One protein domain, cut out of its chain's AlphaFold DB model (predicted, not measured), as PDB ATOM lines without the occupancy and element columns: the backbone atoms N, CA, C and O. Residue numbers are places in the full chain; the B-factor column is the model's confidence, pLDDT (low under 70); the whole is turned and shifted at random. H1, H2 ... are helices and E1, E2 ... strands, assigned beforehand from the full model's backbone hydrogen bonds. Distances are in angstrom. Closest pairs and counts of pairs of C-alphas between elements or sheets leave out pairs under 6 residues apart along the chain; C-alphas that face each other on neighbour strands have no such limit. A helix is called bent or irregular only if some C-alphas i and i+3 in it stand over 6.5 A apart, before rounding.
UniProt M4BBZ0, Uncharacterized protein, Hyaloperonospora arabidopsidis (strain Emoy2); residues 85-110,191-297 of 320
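This is residues 85 to 110 and 191 to 297 of the 320 residues of an uncharacterized protein of Hyaloperonospora arabidopsidis (strain Emoy2) (UniProt M4BBZ0). A bent, strongly twisted wall of three strands and one very long helix, H2, make a lopsided V, and the short helix H1 packs on the sheet near the corner where the two come together. From that corner H2 runs away as a long arm, and its residues 278 to 296 stick out free of the body. The printed part has 133 residues with three named strands and then two named helices, in the order E1, E2, E3, H1, H2; the sheet's order is E1, E2, E3, antiparallel, and the class is mixed, helices and strands. The whole is loose, with a radius of gyration of the C-alphas of 20.1 A and spans of 62 by 44 by 25 A.

Find C-alpha 101 at (29.719, 59.936, 81.918); from there E1, residues 101 to 110, runs 28.0 A. E2, residues 191 to 203, spans 32.1 A and bends by 62 degrees at residue 200. E3, residues 216 to 229, spans 28.8 A and bends by 89 degrees at residue 220. H1, residues 245 to 254, begins at C-alpha 245 at (12.534, 56.008, 81.649) and is 14.4 A long. H2, residues 259 to 296, covers 55.4 A and ends at C-alpha 296 at (-4.009, 19.121, 59.885).

Start at the inner strand E2. Beside it, edge strand E1 is antiparallel at 154 degrees, with N 104 and O 197 2.8 A apart, within hydrogen-bond range. E3, the other edge strand, forms a hairpin with E2, antiparallel at 157 degrees; look at N 196 and O 226, 2.8 A, and, past the bends, N 217 and O 202, 2.8 A. H1 is on the sheet at a height of 9.3 A, over E2, and runs across the strands at 81 degrees to E2 on the local plane; the closest C-alphas of H1 and E2 are those of Leu 252 and Val 201, 6.7 A. H1 and H2 form a helical hairpin and only just touch, with 3 pairs of C-alphas within 8 A, made by residues 259 to 262 of H2 alone. Their closest C-alphas are those of Val 249 and Ile 262, 6.9 A; the two run opposite ways at a shallow tilt of 29 degrees. H2 only grazes the sheet, with its residues 261 to 265. In H1 and H2 every O i to N i+4 pair is within hydrogen-bond range.

The C-alphas of Phe 97 and Ala 297, the two farthest apart, are 67.6 A from each other. Residues 111 to 190 are not printed, and C-alphas 110 and 191 stand 5.8 A apart across the cut. The links E2 to E3 and E3 to H1 are long; H1 to H2 is tight. The mean pLDDT of the printed part is 83.1, with residues 85 to 101, 107 to 110, 234 to 237 and 297 under 70.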
ATOM      1  N   VAL A  85      34.315  44.612  69.826       34.34
ATOM      2  CA  VAL A  85      33.864  45.734  70.663       34.34
ATOM      3  C   VAL A  85      32.862  45.215  71.696       34.34
ATOM      4  O   VAL A  85      31.877  44.573  71.332       34.34
ATOM      5  N   SER A  86      33.103  45.475  72.982       37.41
ATOM      6  CA  SER A  86      32.161  45.171  74.070       37.41
ATOM      7  C   SER A  86      31.864  46.458  74.834       37.41
ATOM      8  O   SER A  86      32.757  47.043  75.433       37.41
ATOM      9  N   ILE A  87      30.615  46.921  74.796       39.62
ATOM     10  CA  ILE A  87      30.191  48.145  75.491       39.62
ATOM     11  C   ILE A  87      29.720  47.752  76.894       39.62
ATOM     12  O   ILE A  87      28.759  46.994  77.028       39.62
ATOM     13  N   ALA A  88      30.388  48.259  77.930       40.47
ATOM     14  CA  ALA A  88      29.995  48.083  79.325       40.47
ATOM     15  C   ALA A  88      29.728  49.459  79.945       40.47
ATOM     16  O   ALA A  88      30.638  50.274  80.054       40.47
ATOM     17  N   LEU A  89      28.477  49.710  80.336       41.44
ATOM     18  CA  LEU A  89      28.064  50.949  80.996       41.44
ATOM     19  C   LEU A  89      28.153  50.759  82.512       41.44
ATOM     20  O   LEU A  89      27.353  50.020  83.086       41.44
ATOM     21  N   ALA A  90      29.119  51.421  83.142       41.88
ATOM     22  CA  ALA A  90      29.215  51.532  84.593       41.88
ATOM     23  C   ALA A  90      28.712  52.919  85.019       41.88
ATOM     24  O   ALA A  90      29.156  53.925  84.471       41.88
ATOM     25  N   SER A  91      27.769  52.958  85.963       41.25
ATOM     26  CA  SER A  91      27.304  54.191  86.607       41.25
ATOM     27  C   SER A  91      28.134  54.406  87.868       41.25
ATOM     28  O   SER A  91      28.194  53.501  88.696       41.25
ATOM     29  N   LEU A  92      28.766  55.571  88.015       42.59
ATOM     30  CA  LEU A  92      29.425  55.971  89.261       42.59
ATOM     31  C   LEU A  92      28.440  56.708  90.182       42.59
ATOM     32  O   LEU A  92      27.423  57.231  89.725       42.59
ATOM     33  N   ASP A  93      28.748  56.676  91.479       38.22
ATOM     34  CA  ASP A  93      27.967  57.231  92.589       38.22
ATOM     35  C   ASP A  93      27.569  58.708  92.367       38.22
ATOM     36  O   ASP A  93      28.427  59.523  92.019       38.22
ATOM     37  N   PRO A  94      26.311  59.109  92.635       47.75
ATOM     38  CA  PRO A  94      25.832  60.479  92.416       47.75
ATOM     39  C   PRO A  94      26.350  61.511  93.439       47.75
ATOM     40  O   PRO A  94      25.906  62.657  93.427       47.75
ATOM     41  N   ALA A  95      27.254  61.132  94.347       41.25
ATOM     42  CA  ALA A  95      27.720  61.995  95.438       41.25
ATOM     43  C   ALA A  95      28.848  62.970  95.045       41.25
ATOM     44  O   ALA A  95      29.197  63.845  95.835       41.25
ATOM     45  N   LEU A  96      29.407  62.856  93.836       41.47
ATOM     46  CA  LEU A  96      30.414  63.784  93.323       41.47
ATOM     47  C   LEU A  96      29.840  64.558  92.138       41.47
ATOM     48  O   LEU A  96      29.200  63.988  91.264       41.47
ATOM     49  N   PHE A  97      30.087  65.866  92.133       39.44
ATOM     50  CA  PHE A  97      29.574  66.898  91.219       39.44
ATOM     51  C   PHE A  97      30.063  66.762  89.756       39.44
ATOM     52  O   PHE A  97      30.282  67.756  89.070       39.44
ATOM     53  N   PHE A  98      30.273  65.538  89.277       44.31
ATOM     54  CA  PHE A  98      30.671  65.238  87.912       44.31
ATOM     55  C   PHE A  98      29.448  64.817  87.102       44.31
ATOM     56  O   PHE A  98      28.627  64.013  87.547       44.31
ATOM     57  N   ALA A  99      29.319  65.392  85.907       49.84
ATOM     58  CA  ALA A  99      28.287  65.018  84.956       49.84
ATOM     59  C   ALA A  99      28.300  63.494  84.727       49.84
ATOM     60  O   ALA A  99      29.372  62.880  84.725       49.84
ATOM     61  N   PRO A 100      27.131  62.860  84.540       59.50
ATOM     62  CA  PRO A 100      27.079  61.434  84.268       59.50
ATOM     63  C   PRO A 100      27.834  61.136  82.965       59.50
ATOM     64  O   PRO A 100      27.430  61.589  81.896       59.50
ATOM     65  N   ALA A 101      28.920  60.371  83.059       63.38
ATOM     66  CA  ALA A 101      29.719  59.936  81.918       63.38
ATOM     67  C   ALA A 101      29.401  58.478  81.558       63.38
ATOM     68  O   ALA A 101      29.162  57.635  82.426       63.38
ATOM     69  N   LEU A 102      29.415  58.160  80.264       70.44
ATOM     70  CA  LEU A 102      29.251  56.802  79.750       70.44
ATOM     71  C   LEU A 102      30.614  56.266  79.295       70.44
ATOM     72  O   LEU A 102      31.277  56.866  78.452       70.44
ATOM     73  N   ARG A 103      31.034  55.114  79.831       72.12
ATOM     74  CA  ARG A 103      32.285  54.439  79.439       72.12
ATOM     75  C   ARG A 103      32.082  53.452  78.292       72.12
ATOM     76  O   ARG A 103      31.136  52.667  78.285       72.12
ATOM     77  N   VAL A 104      33.040  53.430  77.371       73.69
ATOM     78  CA  VAL A 104      33.232  52.391  76.354       73.69
ATOM     79  C   VAL A 104      34.624  51.795  76.534       73.69
ATOM     80  O   VAL A 104      35.602  52.526  76.664       73.69
ATOM     81  N   ILE A 105      34.719  50.464  76.537       73.88
ATOM     82  CA  ILE A 105      35.976  49.745  76.758       73.88
ATOM     83  C   ILE A 105      36.347  48.971  75.488       73.88
ATOM     84  O   ILE A 105      35.592  48.119  75.018       73.88
ATOM     85  N   LEU A 106      37.532  49.246  74.947       75.69
ATOM     86  CA  LEU A 106      38.120  48.523  73.822       75.69
ATOM     87  C   LEU A 106      39.294  47.667  74.306       75.69
ATOM     88  O   LEU A 106      40.123  48.104  75.102       75.69
ATOM     89  N   MET A 107      39.356  46.430  73.815       65.06
ATOM     90  CA  MET A 107      40.370  45.442  74.190       65.06
ATOM     91  C   MET A 107      41.251  45.155  72.978       65.06
ATOM     92  O   MET A 107      40.780  44.572  71.997       65.06
ATOM     93  N   ALA A 108      42.525  45.538  73.042       53.59
ATOM     94  CA  ALA A 108      43.503  45.211  72.008       53.59
ATOM     95  C   ALA A 108      44.209  43.891  72.356       53.59
ATOM     96  O   ALA A 108      44.693  43.701  73.476       53.59
ATOM     97  N   GLY A 109      44.226  42.941  71.416       46.31
ATOM     98  CA  GLY A 109      44.999  41.706  71.562       46.31
ATOM     99  C   GLY A 109      46.486  42.029  71.481       46.31
ATOM    100  O   GLY A 109      46.909  42.690  70.541       46.31
ATOM    101  N   LYS A 110      47.270  41.589  72.468       51.34
ATOM    102  CA  LYS A 110      48.727  41.673  72.384       51.34
ATOM    103  C   LYS A 110      49.205  40.440  71.630       51.34
ATOM    104  O   LYS A 110      49.115  39.329  72.158       51.34
ATOM    105  N   TRP A 191      44.665  39.415  76.323       87.69
ATOM    106  CA  TRP A 191      44.583  40.869  76.419       87.69
ATOM    107  C   TRP A 191      45.426  41.332  77.605       87.69
ATOM    108  O   TRP A 191      45.283  40.797  78.705       87.69
ATOM    109  N   SER A 192      46.329  42.281  77.377       89.44
ATOM    110  CA  SER A 192      47.117  42.910  78.445       89.44
ATOM    111  C   SER A 192      46.624  44.307  78.777       89.44
ATOM    112  O   SER A 192      46.773  44.744  79.909       89.44
ATOM    113  N   THR A 193      46.044  44.996  77.798       91.56
ATOM    114  CA  THR A 193      45.801  46.433  77.858       91.56
ATOM    115  C   THR A 193      44.391  46.729  77.386       91.56
ATOM    116  O   THR A 193      43.903  46.133  76.422       91.56
ATOM    117  N   ILE A 194      43.745  47.650  78.084       91.81
ATOM    118  CA  ILE A 194      42.406  48.130  77.786       91.81
ATOM    119  C   ILE A 194      42.496  49.622  77.520       91.81
ATOM    120  O   ILE A 194      43.176  50.340  78.254       91.81
ATOM    121  N   THR A 195      41.811  50.076  76.479       93.19
ATOM    122  CA  THR A 195      41.629  51.497  76.195       93.19
ATOM    123  C   THR A 195      40.203  51.855  76.558       93.19
ATOM    124  O   THR A 195      39.255  51.230  76.076       93.19
ATOM    125  N   VAL A 196      40.048  52.833  77.437       92.06
ATOM    126  CA  VAL A 196      38.752  53.306  77.902       92.06
ATOM    127  C   VAL A 196      38.501  54.686  77.329       92.06
ATOM    128  O   VAL A 196      39.330  55.583  77.459       92.06
ATOM    129  N   HIS A 197      37.341  54.831  76.701       94.50
ATOM    130  CA  HIS A 197      36.835  56.087  76.180       94.50
ATOM    131  C   HIS A 197      35.600  56.484  76.984       94.50
ATOM    132  O   HIS A 197      34.636  55.721  77.082       94.50
ATOM    133  N   GLU A 198      35.635  57.666  77.574       93.75
ATOM    134  CA  GLU A 198      34.532  58.253  78.326       93.75
ATOM    135  C   GLU A 198      33.846  59.285  77.455       93.75
ATOM    136  O   GLU A 198      34.494  60.180  76.921       93.75
ATOM    137  N   PHE A 199      32.539  59.145  77.294       94.56
ATOM    138  CA  PHE A 199      31.715  60.027  76.487       94.56
ATOM    139  C   PHE A 199      30.684  60.714  77.371       94.56
ATOM    140  O   PHE A 199      30.121  60.094  78.280       94.56
ATOM    141  N   GLY A 200      30.366  61.958  77.029       94.25
ATOM    142  CA  GLY A 200      29.166  62.607  77.535       94.25
ATOM    143  C   GLY A 200      27.897  61.854  77.117       94.25
ATOM    144  O   GLY A 200      27.878  61.064  76.163       94.25
ATOM    145  N   VAL A 201      26.809  62.102  77.843       94.56
ATOM    146  CA  VAL A 201      25.478  61.568  77.525       94.56
ATOM    147  C   VAL A 201      24.893  62.313  76.323       94.56
ATOM    148  O   VAL A 201      24.803  63.537  76.326       94.56
ATOM    149  N   GLY A 202      24.449  61.569  75.307       93.00
ATOM    150  CA  GLY A 202      23.833  62.108  74.093       93.00
ATOM    151  C   GLY A 202      22.415  61.587  73.838       93.00
ATOM    152  O   GLY A 202      21.937  60.641  74.471       93.00
ATOM    153  N   LEU A 203      21.735  62.192  72.863       92.75
ATOM    154  CA  LEU A 203      20.499  61.656  72.282       92.75
ATOM    155  C   LEU A 203      20.811  60.588  71.222       92.75
ATOM    156  O   LEU A 203      21.933  60.476  70.742       92.75
ATOM    157  N   GLY A 204      19.797  59.817  70.819       85.69
ATOM    158  CA  GLY A 204      19.898  58.995  69.605       85.69
ATOM    159  C   GLY A 204      20.729  57.716  69.747       85.69
ATOM    160  O   GLY A 204      21.484  57.361  68.849       85.69
ATOM    161  N   GLY A 205      20.574  56.990  70.856       86.44
ATOM    162  CA  GLY A 205      21.169  55.659  70.998       86.44
ATOM    163  C   GLY A 205      20.717  54.670  69.919       86.44
ATOM    164  O   GLY A 205      19.556  54.656  69.515       86.44
ATOM    165  N   SER A 206      21.617  53.771  69.515       83.62
ATOM    166  CA  SER A 206      21.329  52.715  68.530       83.62
ATOM    167  C   SER A 206      20.263  51.718  69.003       83.62
ATOM    168  O   SER A 206      19.572  51.094  68.195       83.62
ATOM    169  N   SER A 207      20.093  51.573  70.319       87.00
ATOM    170  CA  SER A 207      19.077  50.716  70.921       87.00
ATOM    171  C   SER A 207      17.883  51.527  71.422       87.00
ATOM    172  O   SER A 207      18.005  52.396  72.285       87.00
ATOM    173  N   VAL A 208      16.689  51.156  70.955       92.88
ATOM    174  CA  VAL A 208      15.423  51.736  71.419       92.88
ATOM    175  C   VAL A 208      14.956  51.022  72.697       92.88
ATOM    176  O   VAL A 208      14.757  49.802  72.667       92.88
ATOM    177  N   PRO A 209      14.756  51.736  73.821       92.00
ATOM    178  CA  PRO A 209      14.329  51.127  75.076       92.00
ATOM    179  C   PRO A 209      12.878  50.638  74.988       92.00
ATOM    180  O   PRO A 209      11.979  51.390  74.623       92.00
ATOM    181  N   GLY A 210      12.615  49.392  75.392       90.69
ATOM    182  CA  GLY A 210      11.270  48.801  75.308       90.69
ATOM    183  C   GLY A 210      10.241  49.364  76.302       90.69
ATOM    184  O   GLY A 210       9.043  49.221  76.084       90.69
ATOM    185  N   LYS A 211      10.686  50.019  77.384       88.69
ATOM    186  CA  LYS A 211       9.815  50.574  78.442       88.69
ATOM    187  C   LYS A 211       9.352  52.021  78.167       88.69
ATOM    188  O   LYS A 211       8.878  52.684  79.083       88.69
ATOM    189  N   GLY A 212       9.503  52.508  76.930       88.56
ATOM    190  CA  GLY A 212       9.210  53.895  76.538       88.56
ATOM    191  C   GLY A 212      10.251  54.895  77.044       88.56
ATOM    192  O   GLY A 212      11.202  54.488  77.707       88.56
ATOM    193  N   GLY A 213      10.074  56.186  76.739       93.56
ATOM    194  CA  GLY A 213      11.027  57.267  77.043       93.56
ATOM    195  C   GLY A 213      12.143  57.406  75.997       93.56
ATOM    196  O   GLY A 213      12.209  56.599  75.067       93.56
ATOM    197  N   PRO A 214      13.041  58.392  76.141       96.31
ATOM    198  CA  PRO A 214      14.061  58.674  75.136       96.31
ATOM    199  C   PRO A 214      15.130  57.572  75.130       96.31
ATOM    200  O   PRO A 214      15.405  56.944  76.162       96.31
ATOM    201  N   SER A 215      15.731  57.322  73.968       94.50
ATOM    202  CA  SER A 215      16.955  56.522  73.837       94.50
ATOM    203  C   SER A 215      18.172  57.373  74.197       94.50
ATOM    204  O   SER A 215      18.310  58.480  73.676       94.50
ATOM    205  N   ILE A 216      19.063  56.838  75.031       94.31
ATOM    206  CA  ILE A 216      20.346  57.472  75.357       94.31
ATOM    207  C   ILE A 216      21.412  56.978  74.386       94.31
ATOM    208  O   ILE A 216      21.541  55.771  74.181       94.31
ATOM    209  N   GLY A 217      22.153  57.919  73.814       93.44
ATOM    210  CA  GLY A 217      23.349  57.694  73.018       93.44
ATOM    211  C   GLY A 217      24.611  58.174  73.731       93.44
ATOM    212  O   GLY A 217      24.566  58.691  74.848       93.44
ATOM    213  N   LEU A 218      25.737  57.984  73.057       93.25
ATOM    214  CA  LEU A 218      27.016  58.585  73.423       93.25
ATOM    215  C   LEU A 218      27.136  59.930  72.699       93.25
ATOM    216  O   LEU A 218      26.589  60.079  71.607       93.25
ATOM    217  N   GLY A 219      27.841  60.891  73.292       91.06
ATOM    218  CA  GLY A 219      28.255  62.102  72.587       91.06
ATOM    219  C   GLY A 219      29.192  61.797  71.412       91.06
ATOM    220  O   GLY A 219      29.800  60.729  71.345       91.06
ATOM    221  N   ASP A 220      29.328  62.749  70.489       90.69
ATOM    222  CA  ASP A 220      30.087  62.551  69.246       90.69
ATOM    223  C   ASP A 220      31.587  62.321  69.478       90.69
ATOM    224  O   ASP A 220      32.242  61.598  68.725       90.69
ATOM    225  N   LYS A 221      32.150  62.960  70.510       91.62
ATOM    226  CA  LYS A 221      33.573  62.892  70.849       91.62
ATOM    227  C   LYS A 221      33.743  62.392  72.283       91.62
ATOM    228  O   LYS A 221      32.974  62.811  73.148       91.62
ATOM    229  N   PRO A 222      34.735  61.526  72.545       93.69
ATOM    230  CA  PRO A 222      35.067  61.162  73.911       93.69
ATOM    231  C   PRO A 222      35.628  62.389  74.636       93.69
ATOM    232  O   PRO A 222      36.455  63.116  74.089       93.69
ATOM    233  N   GLU A 223      35.178  62.600  75.865       93.94
ATOM    234  CA  GLU A 223      35.701  63.622  76.771       93.94
ATOM    235  C   GLU A 223      37.059  63.195  77.326       93.94
ATOM    236  O   GLU A 223      37.985  64.001  77.395       93.94
ATOM    237  N   PHE A 224      37.210  61.904  77.640       93.25
ATOM    238  CA  PHE A 224      38.467  61.344  78.123       93.25
ATOM    239  C   PHE A 224      38.799  60.032  77.431       93.25
ATOM    240  O   PHE A 224      37.934  59.227  77.090       93.25
ATOM    241  N   THR A 225      40.091  59.812  77.209       95.06
ATOM    242  CA  THR A 225      40.627  58.550  76.703       95.06
ATOM    243  C   THR A 225      41.868  58.205  77.494       95.06
ATOM    244  O   THR A 225      42.781  59.020  77.602       95.06
ATOM    245  N   TRP A 226      41.912  57.000  78.039       94.06
ATOM    246  CA  TRP A 226      43.048  56.532  78.818       94.06
ATOM    247  C   TRP A 226      43.198  55.016  78.686       94.06
ATOM    248  O   TRP A 226      42.315  54.320  78.180       94.06
ATOM    249  N   THR A 227      44.350  54.498  79.097       92.25
ATOM    250  CA  THR A 227      44.686  53.076  78.993       92.25
ATOM    251  C   THR A 227      45.068  52.509  80.347       92.25
ATOM    252  O   THR A 227      45.745  53.178  81.122       92.25
ATOM    253  N   THR A 228      44.698  51.263  80.618       92.81
ATOM    254  CA  THR A 228      45.169  50.528  81.802       92.81
ATOM    255  C   THR A 228      45.388  49.059  81.478       92.81
ATOM    256  O   THR A 228      45.024  48.578  80.402       92.81
ATOM    257  N   GLU A 229      45.996  48.332  82.403       91.56
ATOM    258  CA  GLU A 229      46.180  46.898  82.272       91.56
ATOM    259  C   GLU A 229      44.918  46.124  82.661       91.56
ATOM    260  O   GLU A 229      44.160  46.488  83.568       91.56
ATOM    261  N   VAL A 230      44.704  45.000  81.979       86.88
ATOM    262  CA  VAL A 230      43.615  44.075  82.302       86.88
ATOM    263  C   VAL A 230      43.811  43.551  83.728       86.88
ATOM    264  O   VAL A 230      44.778  42.848  84.006       86.88
ATOM    265  N   GLY A 231      42.860  43.851  84.616       82.94
ATOM    266  CA  GLY A 231      42.852  43.383  86.007       82.94
ATOM    267  C   GLY A 231      43.177  44.447  87.056       82.94
ATOM    268  O   GLY A 231      42.889  44.211  88.222       82.94
ATOM    269  N   GLN A 232      43.687  45.623  86.668       83.31
ATOM    270  CA  GLN A 232      43.994  46.692  87.630       83.31
ATOM    271  C   GLN A 232      42.763  47.505  88.077       83.31
ATOM    272  O   GLN A 232      42.751  48.014  89.190       83.31
ATOM    273  N   MET A 233      41.717  47.623  87.245       70.00
ATOM    274  CA  MET A 233      40.571  48.522  87.508       70.00
ATOM    275  C   MET A 233      39.207  47.839  87.676       70.00
ATOM    276  O   MET A 233      38.190  48.518  87.795       70.00
ATOM    277  N   ALA A 234      39.142  46.510  87.650       60.72
ATOM    278  CA  ALA A 234      37.863  45.809  87.667       60.72
ATOM    279  C   ALA A 234      37.455  45.422  89.094       60.72
ATOM    280  O   ALA A 234      37.675  44.285  89.512       60.72
ATOM    281  N   GLU A 235      36.767  46.319  89.804       65.94
ATOM    282  CA  GLU A 235      35.736  45.822  90.715       65.94
ATOM    283  C   GLU A 235      34.676  45.146  89.836       65.94
ATOM    284  O   GLU A 235      34.164  45.733  88.877       65.94
ATOM    285  N   ARG A 236      34.427  43.853  90.062       64.06
ATOM    286  CA  ARG A 236      33.456  43.098  89.266       64.06
ATOM    287  C   ARG A 236      32.054  43.582  89.606       64.06
ATOM    288  O   ARG A 236      31.406  43.040  90.493       64.06
ATOM    289  N   VAL A 237      31.565  44.558  88.854       64.75
ATOM    290  CA  VAL A 237      30.145  44.895  88.867       64.75
ATOM    291  C   VAL A 237      29.426  43.860  88.007       64.75
ATOM    292  O   VAL A 237      29.541  43.846  86.779       64.75
ATOM    293  N   GLU A 238      28.733  42.925  88.654       70.31
ATOM    294  CA  GLU A 238      27.932  41.928  87.953       70.31
ATOM    295  C   GLU A 238      26.678  42.585  87.363       70.31
ATOM    296  O   GLU A 238      25.690  42.836  88.048       70.31
ATOM    297  N   GLY A 239      26.710  42.842  86.054       74.06
ATOM    298  CA  GLY A 239      25.518  43.151  85.272       74.06
ATOM    299  C   GLY A 239      25.617  44.402  84.411       74.06
ATOM    300  O   GLY A 239      26.485  45.254  84.564       74.06
ATOM    301  N   VAL A 240      24.682  44.498  83.468       82.06
ATOM    302  CA  VAL A 240      24.472  45.705  82.663       82.06
ATOM    303  C   VAL A 240      23.455  46.571  83.391       82.06
ATOM    304  O   VAL A 240      22.308  46.147  83.567       82.06
ATOM    305  N   HIS A 241      23.852  47.780  83.785       85.81
ATOM    306  CA  HIS A 241      22.933  48.732  84.400       85.81
ATOM    307  C   HIS A 241      21.829  49.134  83.406       85.81
ATOM    308  O   HIS A 241      22.092  49.419  82.235       85.81
ATOM    309  N   ARG A 242      20.566  49.128  83.851       90.06
ATOM    310  CA  ARG A 242      19.402  49.418  82.996       90.06
ATOM    311  C   ARG A 242      18.638  50.615  83.535       90.06
ATOM    312  O   ARG A 242      17.810  50.457  84.425       90.06
ATOM    313  N   PHE A 243      18.836  51.766  82.908       92.00
ATOM    314  CA  PHE A 243      18.156  52.992  83.308       92.00
ATOM    315  C   PHE A 243      16.636  52.943  83.091       92.00
ATOM    316  O   PHE A 243      16.143  52.582  82.007       92.00
ATOM    317  N   THR A 244      15.876  53.376  84.096       94.81
ATOM    318  CA  THR A 244      14.428  53.596  84.008       94.81
ATOM    319  C   THR A 244      14.104  54.778  83.083       94.81
ATOM    320  O   THR A 244      14.956  55.629  82.840       94.81
ATOM    321  N   PRO A 245      12.886  54.876  82.513       95.81
ATOM    322  CA  PRO A 245      12.534  56.008  81.649       95.81
ATOM    323  C   PRO A 245      12.765  57.378  82.297       95.81
ATOM    324  O   PRO A 245      13.235  58.285  81.619       95.81
ATOM    325  N   LYS A 246      12.495  57.507  83.604       96.06
ATOM    326  CA  LYS A 246      12.699  58.747  84.363       96.06
ATOM    327  C   LYS A 246      14.182  59.073  84.534       96.06
ATOM    328  O   LYS A 246      14.570  60.202  84.263       96.06
ATOM    329  N   GLU A 247      15.000  58.089  84.910       96.00
ATOM    330  CA  GLU A 247      16.458  58.261  84.997       96.00
ATOM    331  C   GLU A 247      17.031  58.730  83.665       96.00
ATOM    332  O   GLU A 247      17.865  59.624  83.633       96.00
ATOM    333  N   ARG A 248      16.537  58.197  82.543       95.56
ATOM    334  CA  ARG A 248      17.039  58.617  81.233       95.56
ATOM    335  C   ARG A 248      16.693  60.054  80.878       95.56
ATOM    336  O   ARG A 248      17.513  60.735  80.273       95.56
ATOM    337  N   VAL A 249      15.503  60.513  81.255       96.62
ATOM    338  CA  VAL A 249      15.124  61.925  81.119       96.62
ATOM    339  C   VAL A 249      16.033  62.797  81.982       96.62
ATOM    340  O   VAL A 249      16.575  63.769  81.474       96.62
ATOM    341  N   GLN A 250      16.264  62.411  83.240       97.06
ATOM    342  CA  GLN A 250      17.145  63.153  84.147       97.06
ATOM    343  C   GLN A 250      18.581  63.228  83.622       97.06
ATOM    344  O   GLN A 250      19.140  64.315  83.576       97.06
ATOM    345  N   LEU A 251      19.143  62.115  83.146       95.69
ATOM    346  CA  LEU A 251      20.478  62.082  82.539       95.69
ATOM    347  C   LEU A 251      20.599  63.066  81.368       95.69
ATOM    348  O   LEU A 251      21.583  63.791  81.269       95.69
ATOM    349  N   LEU A 252      19.587  63.121  80.499       96.31
ATOM    350  CA  LEU A 252      19.571  64.031  79.352       96.31
ATOM    351  C   LEU A 252      19.381  65.495  79.773       96.31
ATOM    352  O   LEU A 252      20.042  66.373  79.227       96.31
ATOM    353  N   GLN A 253      18.523  65.768  80.758       96.94
ATOM    354  CA  GLN A 253      18.347  67.114  81.312       96.94
ATOM    355  C   GLN A 253      19.637  67.619  81.968       96.94
ATOM    356  O   GLN A 253      20.042  68.752  81.726       96.94
ATOM    357  N   SER A 254      20.319  66.768  82.744       96.12
ATOM    358  CA  SER A 254      21.627  67.073  83.334       96.12
ATOM    359  C   SER A 254      22.705  67.317  82.275       96.12
ATOM    360  O   SER A 254      23.615  68.101  82.516       96.12
ATOM    361  N   ALA A 255      22.578  66.707  81.093       94.62
ATOM    362  CA  ALA A 255      23.435  66.965  79.937       94.62
ATOM    363  C   ALA A 255      23.042  68.230  79.139       94.62
ATOM    364  O   ALA A 255      23.605  68.494  78.079       94.62
ATOM    365  N   GLY A 256      22.064  69.013  79.610       96.00
ATOM    366  CA  GLY A 256      21.622  70.251  78.959       96.00
ATOM    367  C   GLY A 256      20.665  70.046  77.780       96.00
ATOM    368  O   GLY A 256      20.396  70.986  77.032       96.00
ATOM    369  N   VAL A 257      20.122  68.840  77.594       96.44
ATOM    370  CA  VAL A 257      19.144  68.569  76.534       96.44
ATOM    371  C   VAL A 257      17.786  69.158  76.916       96.44
ATOM    372  O   VAL A 257      17.254  68.898  77.995       96.44
ATOM    373  N   SER A 258      17.185  69.923  76.003       97.69
ATOM    374  CA  SER A 258      15.887  70.556  76.241       97.69
ATOM    375  C   SER A 258      14.738  69.544  76.317       97.69
ATOM    376  O   SER A 258      14.694  68.553  75.582       97.69
ATOM    377  N   GLU A 259      13.740  69.843  77.152       97.25
ATOM    378  CA  GLU A 259      12.558  68.989  77.338       97.25
ATOM    379  C   GLU A 259      11.817  68.719  76.017       97.25
ATOM    380  O   GLU A 259      11.353  67.608  75.760       97.25
ATOM    381  N   GLY A 260      11.758  69.717  75.126       98.00
ATOM    382  CA  GLY A 260      11.149  69.570  73.802       98.00
ATOM    383  C   GLY A 260      11.850  68.516  72.938       98.00
ATOM    384  O   GLY A 260      11.184  67.713  72.278       98.00
ATOM    385  N   MET A 261      13.184  68.464  72.985       97.31
ATOM    386  CA  MET A 261      13.963  67.436  72.294       97.31
ATOM    387  C   MET A 261      13.749  66.064  72.934       97.31
ATOM    388  O   MET A 261      13.455  65.097  72.233       97.31
ATOM    389  N   ILE A 262      13.798  65.981  74.265       97.19
ATOM    390  CA  ILE A 262      13.541  64.739  75.006       97.19
ATOM    391  C   ILE A 262      12.168  64.156  74.647       97.19
ATOM    392  O   ILE A 262      12.047  62.959  74.363       97.19
ATOM    393  N   LEU A 263      11.132  64.996  74.604       97.06
ATOM    394  CA  LEU A 263       9.776  64.585  74.255       97.06
ATOM    395  C   LEU A 263       9.694  64.056  72.820       97.06
ATOM    396  O   LEU A 263       9.056  63.025  72.581       97.06
ATOM    397  N   ARG A 264      10.351  64.727  71.869       97.19
ATOM    398  CA  ARG A 264      10.404  64.292  70.468       97.19
ATOM    399  C   ARG A 264      11.023  62.898  70.343       97.19
ATOM    400  O   ARG A 264      10.370  61.995  69.820       97.19
ATOM    401  N   PHE A 265      12.212  62.689  70.904       96.69
ATOM    402  CA  PHE A 265      12.893  61.389  70.864       96.69
ATOM    403  C   PHE A 265      12.118  60.297  71.616       96.69
ATOM    404  O   PHE A 265      12.095  59.138  71.203       96.69
ATOM    405  N   SER A 266      11.415  60.657  72.692       96.31
ATOM    406  CA  SER A 266      10.528  59.729  73.402       96.31
ATOM    407  C   SER A 266       9.363  59.253  72.531       96.31
ATOM    408  O   SER A 266       8.995  58.076  72.570       96.31
ATOM    409  N   ARG A 267       8.772  60.150  71.727       96.56
ATOM    410  CA  ARG A 267       7.706  59.795  70.777       96.56
ATOM    411  C   ARG A 267       8.231  58.879  69.679       96.56
ATOM    412  O   ARG A 267       7.597  57.865  69.400       96.56
ATOM    413  N   GLU A 268       9.392  59.191  69.112       95.56
ATOM    414  CA  GLU A 268      10.036  58.366  68.083       95.56
ATOM    415  C   GLU A 268      10.316  56.940  68.595       95.56
ATOM    416  O   GLU A 268       9.910  55.960  67.965       95.56
ATOM    417  N   ALA A 269      10.882  56.805  69.799       95.06
ATOM    418  CA  ALA A 269      11.101  55.509  70.444       95.06
ATOM    419  C   ALA A 269       9.795  54.709  70.619       95.06
ATOM    420  O   ALA A 269       9.746  53.499  70.373       95.06
ATOM    421  N   ASN A 270       8.709  55.380  71.008       95.44
ATOM    422  CA  ASN A 270       7.401  54.745  71.153       95.44
ATOM    423  C   ASN A 270       6.819  54.281  69.815       95.44
ATOM    424  O   ASN A 270       6.255  53.188  69.760       95.44
ATOM    425  N   ILE A 271       6.978  55.056  68.739       95.94
ATOM    426  CA  ILE A 271       6.544  54.660  67.391       95.94
ATOM    427  C   ILE A 271       7.251  53.367  66.971       95.94
ATOM    428  O   ILE A 271       6.588  52.411  66.561       95.94
ATOM    429  N   ILE A 272       8.571  53.296  67.163       95.56
ATOM    430  CA  ILE A 272       9.369  52.105  66.844       95.56
ATOM    431  C   ILE A 272       8.896  50.899  67.664       95.56
ATOM    432  O   ILE A 272       8.663  49.820  67.119       95.56
ATOM    433  N   ASN A 273       8.686  51.069  68.970       95.38
ATOM    434  CA  ASN A 273       8.194  49.991  69.829       95.38
ATOM    435  C   ASN A 273       6.773  49.537  69.463       95.38
ATOM    436  O   ASN A 273       6.454  48.353  69.566       95.38
ATOM    437  N   CYS A 274       5.899  50.453  69.045       95.44
ATOM    438  CA  CYS A 274       4.568  50.112  68.547       95.44
ATOM    439  C   CYS A 274       4.645  49.298  67.255       95.44
ATOM    440  O   CYS A 274       3.967  48.280  67.158       95.44
ATOM    441  N   SER A 275       5.496  49.700  66.306       96.56
ATOM    442  CA  SER A 275       5.739  48.939  65.077       96.56
ATOM    443  C   SER A 275       6.247  47.528  65.390       96.56
ATOM    444  O   SER A 275       5.604  46.559  64.996       96.56
ATOM    445  N   ARG A 276       7.291  47.395  66.223       95.56
ATOM    446  CA  ARG A 276       7.842  46.090  66.638       95.56
ATOM    447  C   ARG A 276       6.805  45.182  67.296       95.56
ATOM    448  O   ARG A 276       6.785  43.985  67.035       95.56
ATOM    449  N   ARG A 277       5.942  45.737  68.155       95.06
ATOM    450  CA  ARG A 277       4.878  44.960  68.813       95.06
ATOM    451  C   ARG A 277       3.848  44.428  67.822       95.06
ATOM    452  O   ARG A 277       3.388  43.312  68.020       95.06
ATOM    453  N   ARG A 278       3.491  45.193  66.784       95.38
ATOM    454  CA  ARG A 278       2.552  44.731  65.748       95.38
ATOM    455  C   ARG A 278       3.142  43.567  64.956       95.38
ATOM    456  O   ARG A 278       2.531  42.507  64.935       95.38
ATOM    457  N   THR A 279       4.366  43.723  64.452       95.31
ATOM    458  CA  THR A 279       5.068  42.663  63.711       95.31
ATOM    459  C   THR A 279       5.219  41.393  64.545       95.31
ATOM    460  O   THR A 279       4.913  40.306  64.084       95.31
ATOM    461  N   LEU A 280       5.581  41.516  65.827       93.62
ATOM    462  CA  LEU A 280       5.719  40.351  66.704       93.62
ATOM    463  C   LEU A 280       4.390  39.594  66.886       93.62
ATOM    464  O   LEU A 280       4.387  38.369  66.989       93.62
ATOM    465  N   VAL A 281       3.259  40.302  66.940       93.12
ATOM    466  CA  VAL A 281       1.932  39.670  67.023       93.12
ATOM    467  C   VAL A 281       1.589  38.939  65.724       93.12
ATOM    468  O   VAL A 281       1.096  37.811  65.790       93.12
ATOM    469  N   GLU A 282       1.882  39.547  64.575       91.62
ATOM    470  CA  GLU A 282       1.688  38.957  63.244       91.62
ATOM    471  C   GLU A 282       2.534  37.685  63.075       91.62
ATOM    472  O   GLU A 282       1.979  36.621  62.799       91.62
ATOM    473  N   ASP A 283       3.828  37.737  63.397       93.81
ATOM    474  CA  ASP A 283       4.747  36.590  63.327       93.81
ATOM    475  C   ASP A 283       4.297  35.427  64.229       93.81
ATOM    476  O   ASP A 283       4.399  34.244  63.884       93.81
ATOM    477  N   ILE A 284       3.797  35.740  65.433       93.00
ATOM    478  CA  ILE A 284       3.262  34.723  66.347       93.00
ATOM    479  C   ILE A 284       2.003  34.084  65.762       93.00
ATOM    480  O   ILE A 284       1.827  32.868  65.901       93.00
ATOM    481  N   ALA A 285       1.118  34.874  65.154       92.19
ATOM    482  CA  ALA A 285      -0.096  34.369  64.528       92.19
ATOM    483  C   ALA A 285       0.241  33.462  63.336       92.19
ATOM    484  O   ALA A 285      -0.238  32.327  63.296       92.19
ATOM    485  N   GLU A 286       1.144  33.894  62.455       93.25
ATOM    486  CA  GLU A 286       1.607  33.117  61.303       93.25
ATOM    487  C   GLU A 286       2.251  31.798  61.741       93.25
ATOM    488  O   GLU A 286       1.883  30.722  61.267       93.25
ATOM    489  N   ARG A 287       3.147  31.831  62.736       94.00
ATOM    490  CA  ARG A 287       3.769  30.613  63.275       94.00
ATOM    491  C   ARG A 287       2.742  29.668  63.902       94.00
ATOM    492  O   ARG A 287       2.901  28.449  63.812       94.00
ATOM    493  N   LYS A 288       1.713  30.191  64.574       94.62
ATOM    494  CA  LYS A 288       0.621  29.367  65.116       94.62
ATOM    495  C   LYS A 288      -0.200  28.737  63.996       94.62
ATOM    496  O   LYS A 288      -0.541  27.561  64.099       94.62
ATOM    497  N   GLU A 289      -0.486  29.475  62.932       92.94
ATOM    498  CA  GLU A 289      -1.214  28.956  61.780       92.94
ATOM    499  C   GLU A 289      -0.408  27.897  61.021       92.94
ATOM    500  O   GLU A 289      -0.928  26.815  60.758       92.94
ATOM    501  N   ALA A 290       0.882  28.131  60.776       91.31
ATOM    502  CA  ALA A 290       1.775  27.150  60.166       91.31
ATOM    503  C   ALA A 290       1.822  25.838  60.968       91.31
ATOM    504  O   ALA A 290       1.742  24.752  60.393       91.31
ATOM    505  N   LYS A 291       1.862  25.922  62.306       92.62
ATOM    506  CA  LYS A 291       1.770  24.740  63.180       92.62
ATOM    507  C   LYS A 291       0.425  24.020  63.058       92.62
ATOM    508  O   LYS A 291       0.410  22.794  63.026       92.62
ATOM    509  N   ARG A 292      -0.696  24.748  62.966       91.62
ATOM    510  CA  ARG A 292      -2.024  24.141  62.748       91.62
ATOM    511  C   ARG A 292      -2.109  23.448  61.390       91.62
ATOM    512  O   ARG A 292      -2.615  22.335  61.328       91.62
ATOM    513  N   ARG A 293      -1.556  24.051  60.332       88.81
ATOM    514  CA  ARG A 293      -1.482  23.443  58.992       88.81
ATOM    515  C   ARG A 293      -0.643  22.161  58.991       88.81
ATOM    516  O   ARG A 293      -1.065  21.181  58.398       88.81
ATOM    517  N   GLN A 294       0.485  22.127  59.704       83.12
ATOM    518  CA  GLN A 294       1.295  20.906  59.856       83.12
ATOM    519  C   GLN A 294       0.570  19.791  60.624       83.12
ATOM    520  O   GLN A 294       0.777  18.623  60.325       83.12
ATOM    521  N   GLN A 295      -0.275  20.135  61.601       81.44
ATOM    522  CA  GLN A 295      -1.060  19.156  62.367       81.44
ATOM    523  C   GLN A 295      -2.301  18.654  61.618       81.44
ATOM    524  O   GLN A 295      -2.778  17.560  61.899       81.44
ATOM    525  N   GLN A 296      -2.847  19.465  60.709       74.38
ATOM    526  CA  GLN A 296      -4.009  19.121  59.885       74.38
ATOM    527  C   GLN A 296      -3.630  18.524  58.530       74.38
ATOM    528  O   GLN A 296      -4.503  17.997  57.843       74.38
ATOM    529  N   ALA A 297      -2.354  18.591  58.140       67.38
ATOM    530  CA  ALA A 297      -1.861  17.782  57.045       67.38
ATOM    531  C   ALA A 297      -2.137  16.318  57.423       67.38
ATOM    532  O   ALA A 297      -1.695  15.885  58.494       67.38
TER     533      ALA A 297